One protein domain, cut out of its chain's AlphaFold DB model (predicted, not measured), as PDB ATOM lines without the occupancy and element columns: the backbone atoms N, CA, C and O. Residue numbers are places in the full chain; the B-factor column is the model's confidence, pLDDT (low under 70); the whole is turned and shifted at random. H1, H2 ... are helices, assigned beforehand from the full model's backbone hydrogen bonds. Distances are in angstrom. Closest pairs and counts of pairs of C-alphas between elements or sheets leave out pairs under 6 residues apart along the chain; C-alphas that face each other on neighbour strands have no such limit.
ATOM      1  N   ASN A 258     132.370 145.289 134.073       93.75
ATOM      2  CA  ASN A 258     131.940 146.594 134.569       93.75
ATOM      3  C   ASN A 258     131.722 146.602 136.086       93.75
ATOM      4  O   ASN A 258     132.156 147.546 136.750       93.75
ATOM      5  N   CYS A 259     131.074 145.572 136.638       94.81
ATOM      6  CA  CYS A 259     130.885 145.475 138.080       94.81
ATOM      7  C   CYS A 259     132.197 145.161 138.797       94.81
ATOM      8  O   CYS A 259     132.574 145.891 139.715       94.81
ATOM      9  N   CYS A 260     132.934 144.147 138.331       95.75
ATOM     10  CA  CYS A 260     134.217 143.763 138.906       95.75
ATOM     11  C   CYS A 260     135.163 144.964 139.010       95.75
ATOM     12  O   CYS A 260     135.619 145.280 140.106       95.75
ATOM     13  N   ALA A 261     135.372 145.714 137.920       94.88
ATOM     14  CA  ALA A 261     136.261 146.873 137.947       94.88
ATOM     15  C   ALA A 261     135.830 147.927 138.987       94.88
ATOM     16  O   ALA A 261     136.673 148.416 139.734       94.88
ATOM     17  N   LYS A 262     134.526 148.224 139.121       94.56
ATOM     18  CA  LYS A 262     134.001 149.162 140.139       94.56
ATOM     19  C   LYS A 262     134.200 148.677 141.578       94.56
ATOM     20  O   LYS A 262     134.398 149.509 142.468       94.56
ATOM     21  N   VAL A 263     134.096 147.367 141.812       95.94
ATOM     22  CA  VAL A 263     134.266 146.737 143.132       95.94
ATOM     23  C   VAL A 263     135.743 146.677 143.507       95.94
ATOM     24  O   VAL A 263     136.091 147.113 144.596       95.94
ATOM     25  N   CYS A 264     136.622 146.263 142.598       94.06
ATOM     26  CA  CYS A 264     138.076 146.264 142.788       94.06
ATOM     27  C   CYS A 264     138.640 147.679 143.019       94.06
ATOM     28  O   CYS A 264     139.507 147.890 143.860       94.06
ATOM     29  N   ASP A 265     138.077 148.679 142.336       92.06
ATOM     30  CA  ASP A 265     138.356 150.109 142.527       92.06
ATOM     31  C   ASP A 265     137.674 150.684 143.798       92.06
ATOM     32  O   ASP A 265     137.721 151.888 144.052       92.06
ATOM     33  N   SER A 266     136.997 149.843 144.593       93.62
ATOM     34  CA  SER A 266     136.452 150.149 145.927       93.62
ATOM     35  C   SER A 266     137.147 149.355 147.043       93.62
ATOM     36  O   SER A 266     137.345 149.902 148.128       93.62
ATOM     37  N   ASP A 267     137.510 148.097 146.787       95.62
ATOM     38  CA  ASP A 267     138.349 147.246 147.630       95.62
ATOM     39  C   ASP A 267     139.208 146.307 146.745       95.62
ATOM     40  O   ASP A 267     138.684 145.347 146.165       95.62
ATOM     41  N   PRO A 268     140.530 146.552 146.633       93.50
ATOM     42  CA  PRO A 268     141.433 145.711 145.849       93.50
ATOM     43  C   PRO A 268     141.509 144.250 146.305       93.50
ATOM     44  O   PRO A 268     141.884 143.394 145.510       93.50
ATOM     45  N   PHE A 269     141.097 143.908 147.535       95.19
ATOM     46  CA  PHE A 269     141.030 142.511 147.990       95.19
ATOM     47  C   PHE A 269     140.222 141.616 147.028       95.19
ATOM     48  O   PHE A 269     140.569 140.450 146.814       95.19
ATOM     49  N   CYS A 270     139.203 142.197 146.387       96.56
ATOM     50  CA  CYS A 270     138.316 141.519 145.451       96.56
ATOM     51  C   CYS A 270     138.979 141.140 144.110       96.56
ATOM     52  O   CYS A 270     138.513 140.200 143.473       96.56
ATOM     53  N   CYS A 271     140.064 141.806 143.677       93.44
ATOM     54  CA  CYS A 271     140.912 141.345 142.555       93.44
ATOM     55  C   CYS A 271     142.211 140.666 143.006       93.44
ATOM     56  O   CYS A 271     142.727 139.811 142.289       93.44
ATOM     57  N   ASP A 272     142.739 141.030 144.172       93.00
ATOM     58  CA  ASP A 272     144.068 140.609 144.615       93.00
ATOM     59  C   ASP A 272     144.047 139.285 145.395       93.00
ATOM     60  O   ASP A 272     145.102 138.688 145.622       93.00
ATOM     61  N   THR A 273     142.886 138.829 145.888       94.25
ATOM     62  CA  THR A 273     142.799 137.627 146.738       94.25
ATOM     63  C   THR A 273     141.569 136.755 146.471       94.25
ATOM     64  O   THR A 273     141.740 135.611 146.064       94.25
ATOM     65  N   THR A 274     140.346 137.234 146.724       95.94
ATOM     66  CA  THR A 274     139.109 136.437 146.560       95.94
ATOM     67  C   THR A 274     137.873 137.335 146.517       95.94
ATOM     68  O   THR A 274     137.821 138.373 147.176       95.94
ATOM     69  N   TRP A 275     136.866 136.923 145.752       97.50
ATOM     70  CA  TRP A 275     135.558 137.554 145.678       97.50
ATOM     71  C   TRP A 275     134.648 137.044 146.807       97.50
ATOM     72  O   TRP A 275     133.775 136.198 146.612       97.50
ATOM     73  N   ASP A 276     134.889 137.525 148.027       97.19
ATOM     74  CA  ASP A 276     134.156 137.078 149.215       97.19
ATOM     75  C   ASP A 276     132.729 137.671 149.316       97.19
ATOM     76  O   ASP A 276     132.253 138.446 148.481       97.19
ATOM     77  N   GLN A 277     132.012 137.332 150.393       96.44
ATOM     78  CA  GLN A 277     130.666 137.862 150.629       96.44
ATOM     79  C   GLN A 277     130.641 139.393 150.844       96.44
ATOM     80  O   GLN A 277     129.583 140.003 150.682       96.44
ATOM     81  N   GLN A 278     131.761 140.036 151.188       96.94
ATOM     82  CA  GLN A 278     131.865 141.496 151.241       96.94
ATOM     83  C   GLN A 278     131.987 142.067 149.826       96.94
ATOM     84  O   GLN A 278     131.225 142.977 149.512       96.94
ATOM     85  N   CYS A 279     132.810 141.480 148.949       97.62
ATOM     86  CA  CYS A 279     132.878 141.837 147.524       97.62
ATOM     87  C   CYS A 279     131.490 141.781 146.863       97.62
ATOM     88  O   CYS A 279     131.029 142.775 146.301       97.62
ATOM     89  N   ALA A 280     130.755 140.685 147.067       95.75
ATOM     90  CA  ALA A 280     129.380 140.530 146.589       95.75
ATOM     91  C   ALA A 280     128.386 141.548 147.194       95.75
ATOM     92  O   ALA A 280     127.435 141.977 146.541       95.75
ATOM     93  N   ASN A 281     128.588 141.981 148.443       94.75
ATOM     94  CA  ASN A 281     127.759 143.020 149.067       94.75
ATOM     95  C   ASN A 281     128.108 144.437 148.580       94.75
ATOM     96  O   ASN A 281     127.215 145.279 148.498       94.75
ATOM     97  N   ILE A 282     129.370 144.701 148.224       95.19
ATOM     98  CA  ILE A 282     129.781 145.934 147.540       95.19
ATOM     99  C   ILE A 282     129.162 145.951 146.135       95.19
ATOM    100  O   ILE A 282     128.542 146.948 145.766       95.19
ATOM    101  N   ALA A 283     129.237 144.836 145.397       95.38
ATOM    102  CA  ALA A 283     128.639 144.674 144.071       95.38
ATOM    103  C   ALA A 283     127.145 145.027 144.062       95.38
ATOM    104  O   ALA A 283     126.732 145.935 143.342       95.38
ATOM    105  N   ARG A 284     126.350 144.408 144.949       92.12
ATOM    106  CA  ARG A 284     124.908 144.687 145.108       92.12
ATOM    107  C   ARG A 284     124.588 146.174 145.331       92.12
ATOM    108  O   ARG A 284     123.515 146.628 144.939       92.12
ATOM    109  N   LEU A 285     125.502 146.935 145.944       89.94
ATOM    110  CA  LEU A 285     125.332 148.359 146.253       89.94
ATOM    111  C   LEU A 285     125.767 149.304 145.116       89.94
ATOM    112  O   LEU A 285     125.168 150.369 144.970       89.94
ATOM    113  N   ILE A 286     126.807 148.963 144.340       90.69
ATOM    114  CA  ILE A 286     127.418 149.884 143.352       90.69
ATOM    115  C   ILE A 286     127.264 149.452 141.885       90.69
ATOM    116  O   ILE A 286     127.513 150.256 140.983       90.69
ATOM    117  N   CYS A 287     126.853 148.210 141.631       90.19
ATOM    118  CA  CYS A 287     126.649 147.653 140.298       90.19
ATOM    119  C   CYS A 287     125.155 147.593 139.973       90.19
ATOM    120  O   CYS A 287     124.482 146.605 140.248       90.19
ATOM    121  N   MET A 288     124.618 148.667 139.395       86.69
ATOM    122  CA  MET A 288     123.271 148.644 138.820       86.69
ATOM    123  C   MET A 288     123.372 148.156 137.377       86.69
ATOM    124  O   MET A 288     123.782 148.910 136.493       86.69
ATOM    125  N   GLU A 289     123.068 146.875 137.194       88.56
ATOM    126  CA  GLU A 289     123.045 146.127 135.937       88.56
ATOM    127  C   GLU A 289     122.158 144.875 136.101       88.56
ATOM    128  O   GLU A 289     121.746 144.543 137.215       88.56
ATOM    129  N   CYS A 290     121.822 144.217 134.988       88.44
ATOM    130  CA  CYS A 290     120.956 143.038 134.968       88.44
ATOM    131  C   CYS A 290     121.492 141.896 135.837       88.44
ATOM    132  O   CYS A 290     122.655 141.524 135.706       88.44
ATOM    133  N   GLY A 291     120.630 141.309 136.671       85.88
ATOM    134  CA  GLY A 291     121.000 140.233 137.592       85.88
ATOM    135  C   GLY A 291     121.299 140.688 139.022       85.88
ATOM    136  O   GLY A 291     121.501 139.843 139.885       85.88
ATOM    137  N   ASN A 292     121.331 141.997 139.318       90.12
ATOM    138  CA  ASN A 292     121.567 142.463 140.688       90.12
ATOM    139  C   ASN A 292     120.322 142.224 141.574       90.12
ATOM    140  O   ASN A 292     119.308 142.894 141.356       90.12
ATOM    141  N   PRO A 293     120.395 141.422 142.660       87.19
ATOM    142  CA  PRO A 293     119.284 141.253 143.608       87.19
ATOM    143  C   PRO A 293     118.849 142.552 144.315       87.19
ATOM    144  O   PRO A 293     117.781 142.620 144.919       87.19
ATOM    145  N   GLY A 294     119.690 143.590 144.277       86.88
ATOM    146  CA  GLY A 294     119.397 144.942 144.754       86.88
ATOM    147  C   GLY A 294     118.624 145.826 143.769       86.88
ATOM    148  O   GLY A 294     118.143 146.881 144.185       86.88
ATOM    149  N   ALA A 295     118.476 145.427 142.498       89.94
ATOM    150  CA  ALA A 295     117.618 146.128 141.543       89.94
ATOM    151  C   ALA A 295     116.144 145.969 141.947       89.94
ATOM    152  O   ALA A 295     115.467 146.963 142.215       89.94
ATOM    153  N   GLY A 296     115.692 144.724 142.099       89.25
ATOM    154  CA  GLY A 296     114.307 144.356 142.387       89.25
ATOM    155  C   GLY A 296     113.805 143.299 141.403       89.25
ATOM    156  O   GLY A 296     114.510 142.948 140.459       89.25
ATOM    157  N   ARG A 297     112.600 142.772 141.643       89.94
ATOM    158  CA  ARG A 297     112.075 141.645 140.867       89.94
ATOM    159  C   ARG A 297     111.459 142.059 139.545       89.94
ATOM    160  O   ARG A 297     110.580 142.923 139.533       89.94
ATOM    161  N   CYS A 298     111.808 141.334 138.485       90.44
ATOM    162  CA  CYS A 298     111.340 141.580 137.118       90.44
ATOM    163  C   CYS A 298     109.803 141.587 136.962       90.44
ATOM    164  O   CYS A 298     109.271 142.308 136.116       90.44
ATOM    165  N   ASP A 299     109.074 140.837 137.795       89.94
ATOM    166  CA  ASP A 299     107.607 140.760 137.804       89.94
ATOM    167  C   ASP A 299     106.917 141.872 138.628       89.94
ATOM    168  O   ASP A 299     105.689 141.925 138.702       89.94
ATOM    169  N   THR A 300     107.677 142.783 139.249       90.25
ATOM    170  CA  THR A 300     107.145 143.831 140.140       90.25
ATOM    171  C   THR A 300     107.613 145.235 139.764       90.25
ATOM    172  O   THR A 300     108.761 145.453 139.407       90.25
ATOM    173  N   ILE A 301     106.728 146.227 139.896       94.50
ATOM    174  CA  ILE A 301     107.066 147.639 139.647       94.50
ATOM    175  C   ILE A 301     107.968 148.162 140.771       94.50
ATOM    176  O   ILE A 301     107.572 148.120 141.941       94.50
ATOM    177  N   HIS A 302     109.130 148.728 140.434       93.38
ATOM    178  CA  HIS A 302     110.083 149.250 141.416       93.38
ATOM    179  C   HIS A 302     110.883 150.477 140.920       93.38
ATOM    180  O   HIS A 302     111.028 150.695 139.720       93.38
ATOM    181  N   PRO A 303     111.398 151.336 141.828       92.44
ATOM    182  CA  PRO A 303     111.978 152.630 141.450       92.44
ATOM    183  C   PRO A 303     113.402 152.553 140.879       92.44
ATOM    184  O   PRO A 303     113.890 153.553 140.364       92.44
ATOM    185  N   ASN A 304     114.076 151.408 140.991       91.00
ATOM    186  CA  ASN A 304     115.385 151.178 140.378       91.00
ATOM    187  C   ASN A 304     115.222 150.760 138.900       91.00
ATOM    188  O   ASN A 304     114.193 150.164 138.573       91.00
ATOM    189  N   PRO A 305     116.209 151.020 138.022       90.62
ATOM    190  CA  PRO A 305     116.334 150.347 136.727       90.62
ATOM    191  C   PRO A 305     116.872 148.910 136.882       90.62
ATOM    192  O   PRO A 305     117.386 148.559 137.947       90.62
ATOM    193  N   TYR A 306     116.834 148.138 135.788       92.50
ATOM    194  CA  TYR A 306     117.178 146.704 135.706       92.50
ATOM    195  C   TYR A 306     116.248 145.819 136.553       92.50
ATOM    196  O   TYR A 306     115.306 146.323 137.148       92.50
ATOM    197  N   CYS A 307     116.506 144.512 136.612       92.62
ATOM    198  CA  CYS A 307     115.910 143.609 137.596       92.62
ATOM    199  C   CYS A 307     116.884 142.470 137.961       92.62
ATOM    200  O   CYS A 307     118.002 142.404 137.435       92.62
ATOM    201  N   ASP A 308     116.476 141.628 138.908       90.62
ATOM    202  CA  ASP A 308     117.280 140.601 139.577       90.62
ATOM    203  C   ASP A 308     117.527 139.312 138.775       90.62
ATOM    204  O   ASP A 308     118.500 138.622 139.068       90.62
ATOM    205  N   ASP A 309     116.751 139.022 137.729       87.62
ATOM    206  CA  ASP A 309     117.113 138.006 136.731       87.62
ATOM    207  C   ASP A 309     117.929 138.629 135.585       87.62
ATOM    208  O   ASP A 309     117.521 139.609 134.953       87.62
ATOM    209  N   SER A 310     119.102 138.058 135.292       85.38
ATOM    210  CA  SER A 310     120.043 138.631 134.324       85.38
ATOM    211  C   SER A 310     119.642 138.417 132.861       85.38
ATOM    212  O   SER A 310     120.039 139.204 132.000       85.38
ATOM    213  N   THR A 311     118.858 137.386 132.544       84.94
ATOM    214  CA  THR A 311     118.438 137.040 131.177       84.94
ATOM    215  C   THR A 311     117.165 137.787 130.808       84.94
ATOM    216  O   THR A 311     117.165 138.528 129.822       84.94
ATOM    217  N   CYS A 312     116.153 137.712 131.669       88.44
ATOM    218  CA  CYS A 312     114.925 138.483 131.572       88.44
ATOM    219  C   CYS A 312     115.215 139.979 131.458       88.44
ATOM    220  O   CYS A 312     114.752 140.646 130.532       88.44
ATOM    221  N   CYS A 313     116.054 140.510 132.354       90.44
ATOM    222  CA  CYS A 313     116.441 141.912 132.312       90.44
ATOM    223  C   CYS A 313     117.040 142.307 130.955       90.44
ATOM    224  O   CYS A 313     116.621 143.318 130.395       90.44
ATOM    225  N   ARG A 314     117.954 141.507 130.383       87.75
ATOM    226  CA  ARG A 314     118.559 141.794 129.068       87.75
ATOM    227  C   ARG A 314     117.511 141.834 127.952       87.75
ATOM    228  O   ARG A 314     117.505 142.792 127.180       87.75
ATOM    229  N   GLN A 315     116.594 140.866 127.911       87.88
ATOM    230  CA  GLN A 315     115.500 140.839 126.931       87.88
ATOM    231  C   GLN A 315     114.588 142.070 127.061       87.88
ATOM    232  O   GLN A 315     114.234 142.690 126.057       87.88
ATOM    233  N   VAL A 316     114.253 142.483 128.292       91.12
ATOM    234  CA  VAL A 316     113.481 143.712 128.531       91.12
ATOM    235  C   VAL A 316     114.273 144.957 128.109       91.12
ATOM    236  O   VAL A 316     113.697 145.816 127.446       91.12
ATOM    237  N   CYS A 317     115.582 145.046 128.395       88.00
ATOM    238  CA  CYS A 317     116.426 146.166 127.951       88.00
ATOM    239  C   CYS A 317     116.475 146.309 126.420       88.00
ATOM    240  O   CYS A 317     116.572 147.430 125.924       88.00
ATOM    241  N   GLU A 318     116.453 145.204 125.665       83.94
ATOM    242  CA  GLU A 318     116.445 145.242 124.195       83.94
ATOM    243  C   GLU A 318     115.116 145.743 123.613       83.94
ATOM    244  O   GLU A 318     115.106 146.345 122.536       83.94
ATOM    245  N   ILE A 319     114.005 145.507 124.316       87.00
ATOM    246  CA  ILE A 319     112.658 145.909 123.892       87.00
ATOM    247  C   ILE A 319     112.353 147.350 124.330       87.00
ATOM    248  O   ILE A 319     111.870 148.139 123.516       87.00
ATOM    249  N   ASP A 320     112.659 147.712 125.581       87.50
ATOM    250  CA  ASP A 320     112.617 149.092 126.074       87.50
ATOM    251  C   ASP A 320     113.827 149.421 126.984       87.50
ATOM    252  O   ASP A 320     113.833 149.120 128.184       87.50
ATOM    253  N   PRO A 321     114.847 150.117 126.446       85.38
ATOM    254  CA  PRO A 321     116.004 150.576 127.211       85.38
ATOM    255  C   PRO A 321     115.695 151.499 128.404       85.38
ATOM    256  O   PRO A 321     116.578 151.694 129.246       85.38
ATOM    257  N   LEU A 322     114.492 152.082 128.523       87.38
ATOM    258  CA  LEU A 322     114.109 152.890 129.692       87.38
ATOM    259  C   LEU A 322     114.068 152.049 130.974       87.38
ATOM    260  O   LEU A 322     114.525 152.503 132.026       87.38
ATOM    261  N   CYS A 323     113.658 150.785 130.874       91.31
ATOM    262  CA  CYS A 323     113.667 149.830 131.984       91.31
ATOM    263  C   CYS A 323     115.059 149.652 132.609       91.31
ATOM    264  O   CYS A 323     115.185 149.364 133.797       91.31
ATOM    265  N   CYS A 324     116.111 149.891 131.825       87.56
ATOM    266  CA  CYS A 324     117.509 149.698 132.204       87.56
ATOM    267  C   CYS A 324     118.293 151.019 132.322       87.56
ATOM    268  O   CYS A 324     119.508 151.014 132.500       87.56
ATOM    269  N   THR A 325     117.607 152.167 132.239       81.81
ATOM    270  CA  THR A 325     118.224 153.504 132.341       81.81
ATOM    271  C   THR A 325     117.471 154.477 133.253       81.81
ATOM    272  O   THR A 325     118.093 155.414 133.755       81.81
ATOM    273  N   THR A 326     116.180 154.256 133.530       85.56
ATOM    274  CA  THR A 326     115.381 155.087 134.448       85.56
ATOM    275  C   THR A 326     114.771 154.292 135.602       85.56
ATOM    276  O   THR A 326     115.172 154.495 136.744       85.56
ATOM    277  N   THR A 327     113.793 153.423 135.335       91.25
ATOM    278  CA  THR A 327     112.913 152.810 136.352       91.25
ATOM    279  C   THR A 327     112.221 151.570 135.796       91.25
ATOM    280  O   THR A 327     111.707 151.630 134.680       91.25
ATOM    281  N   TRP A 328     112.094 150.506 136.588       94.56
ATOM    282  CA  TRP A 328     111.319 149.321 136.218       94.56
ATOM    283  C   TRP A 328     109.814 149.533 136.460       94.56
ATOM    284  O   TRP A 328     109.289 149.323 137.558       94.56
ATOM    285  N   ASP A 329     109.115 150.034 135.441       95.31
ATOM    286  CA  ASP A 329     107.715 150.450 135.538       95.31
ATOM    287  C   ASP A 329     106.699 149.378 135.073       95.31
ATOM    288  O   ASP A 329     107.026 148.211 134.854       95.31
ATOM    289  N   ALA A 330     105.421 149.760 134.958       94.88
ATOM    290  CA  ALA A 330     104.354 148.859 134.511       94.88
ATOM    291  C   ALA A 330     104.522 148.366 133.059       94.88
ATOM    292  O   ALA A 330     104.009 147.299 132.715       94.88
ATOM    293  N   GLY A 331     105.215 149.129 132.210       94.81
ATOM    294  CA  GLY A 331     105.632 148.708 130.878       94.81
ATOM    295  C   GLY A 331     106.699 147.624 130.970       94.81
ATOM    296  O   GLY A 331     106.509 146.555 130.398       94.81
ATOM    297  N   CYS A 332     107.738 147.844 131.778       95.19
ATOM    298  CA  CYS A 332     108.817 146.878 132.008       95.19
ATOM    299  C   CYS A 332     108.290 145.524 132.501       95.19
ATOM    300  O   CYS A 332     108.590 144.497 131.899       95.19
ATOM    301  N   VAL A 333     107.399 145.519 133.499       93.81
ATOM    302  CA  VAL A 333     106.727 144.294 133.976       93.81
ATOM    303  C   VAL A 333     105.866 143.637 132.880       93.81
ATOM    304  O   VAL A 333     105.829 142.414 132.772       93.81
ATOM    305  N   SER A 334     105.196 144.417 132.019       92.88
ATOM    306  CA  SER A 334     104.381 143.882 130.908       92.88
ATOM    307  C   SER A 334     105.188 143.417 129.683       92.88
ATOM    308  O   SER A 334     104.621 142.764 128.794       92.88
ATOM    309  N   ILE A 335     106.474 143.767 129.615       92.00
ATOM    310  CA  ILE A 335     107.452 143.189 128.690       92.00
ATOM    311  C   ILE A 335     108.050 141.927 129.324       92.00
ATOM    312  O   ILE A 335     108.138 140.908 128.647       92.00
ATOM    313  N   ALA A 336     108.384 141.967 130.618       89.62
ATOM    314  CA  ALA A 336     108.939 140.838 131.358       89.62
ATOM    315  C   ALA A 336     108.011 139.616 131.321       89.62
ATOM    316  O   ALA A 336     108.414 138.559 130.848       89.62
ATOM    317  N   GLY A 337     106.733 139.774 131.684       84.25
ATOM    318  CA  GLY A 337     105.704 138.726 131.569       84.25
ATOM    319  C   GLY A 337     105.233 138.442 130.133       84.25
ATOM    320  O   GLY A 337     104.028 138.369 129.908       84.25
ATOM    321  N   LYS A 338     106.172 138.409 129.173       83.06
ATOM    322  CA  LYS A 338     106.041 137.992 127.759       83.06
ATOM    323  C   LYS A 338     107.385 137.590 127.146       83.06
ATOM    324  O   LYS A 338     107.439 136.705 126.309       83.06
ATOM    325  N   ALA A 339     108.454 138.309 127.492       73.81
ATOM    326  CA  ALA A 339     109.815 138.024 127.034       73.81
ATOM    327  C   ALA A 339     110.525 137.004 127.941       73.81
ATOM    328  O   ALA A 339     111.395 136.274 127.478       73.81
ATOM    329  N   CYS A 340     110.123 136.969 129.214       75.31
ATOM    330  CA  CYS A 340     110.658 136.126 130.278       75.31
ATOM    331  C   CYS A 340     109.646 135.082 130.773       75.31
ATOM    332  O   CYS A 340     109.868 134.458 131.810       75.31
ATOM    333  N   GLU A 341     108.520 134.906 130.075       64.88
ATOM    334  CA  GLU A 341     107.761 133.667 130.212       64.88
ATOM    335  C   GLU A 341     108.643 132.561 129.626       64.88
ATOM    336  O   GLU A 341     108.861 132.506 128.417       64.88
TER     337      GLU A 341
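Overview. This is residues 258 to 341 of the 510 residues of an uncharacterized protein of Planctomycetaceae bacterium (UniProt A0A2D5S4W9). Two small helical lobes sit at opposite ends of an elongated shape, H1, H2 and H3 in one and H4, H5 and H6 in the other, with the long loop of residues 287 to 309 joining them. The 84 printed residues hold six named helices, H1 to H6 in chain order, and no named strand: all helix. The whole is only just compact, close to loose, with a radius of gyration of the C-alphas of 13.9 A and spans of 42 by 22 by 18 A.

Along the chain. Find C-alpha 258 at (131.940, 146.594, 134.569), where H1, residues 258 to 264, begins. Next come H2, 269 to 272, and H3, 277 to 286, 14.4 A long. Past the loop, look for H4, 310 to 319, 14.7 A; H5, 321 to 324; and H6, 330 to 339, 14.3 A, ending at (109.815, 138.024, 127.034).

Arrangement. H1 and H3 touch, closest at the C-alphas of Val 263 and Ala 283, 6.1 A, at a steep tilt of 54 degrees, opposite ways. H1 also touches H2, closest at the C-alphas of Cys 264 and Cys 270, 5.4 A. H3 and H4 are apart. H4 touches H5, closest at the C-alphas of Cys 317 and Cys 324, 5.6 A. H4 and H6 touch, closest at the C-alphas of Val 316 and Ile 335, 6.1 A, opposite ways at a steep tilt of 69.6 degrees, only just short of about perpendicular. Every O i to N i+4 pair is within hydrogen-bond range in H1 and H3, and 5 of 6 are in each of H4 and H6; H2 and H5 are too short for such a pair.

Size, cuts and confidence. The C-alphas farthest apart, those of Asp 272 and Ser 334, are 42.1 A apart. The printed part has no cut; H3 to H4 is the long link. Residue 341 has pLDDT under 70.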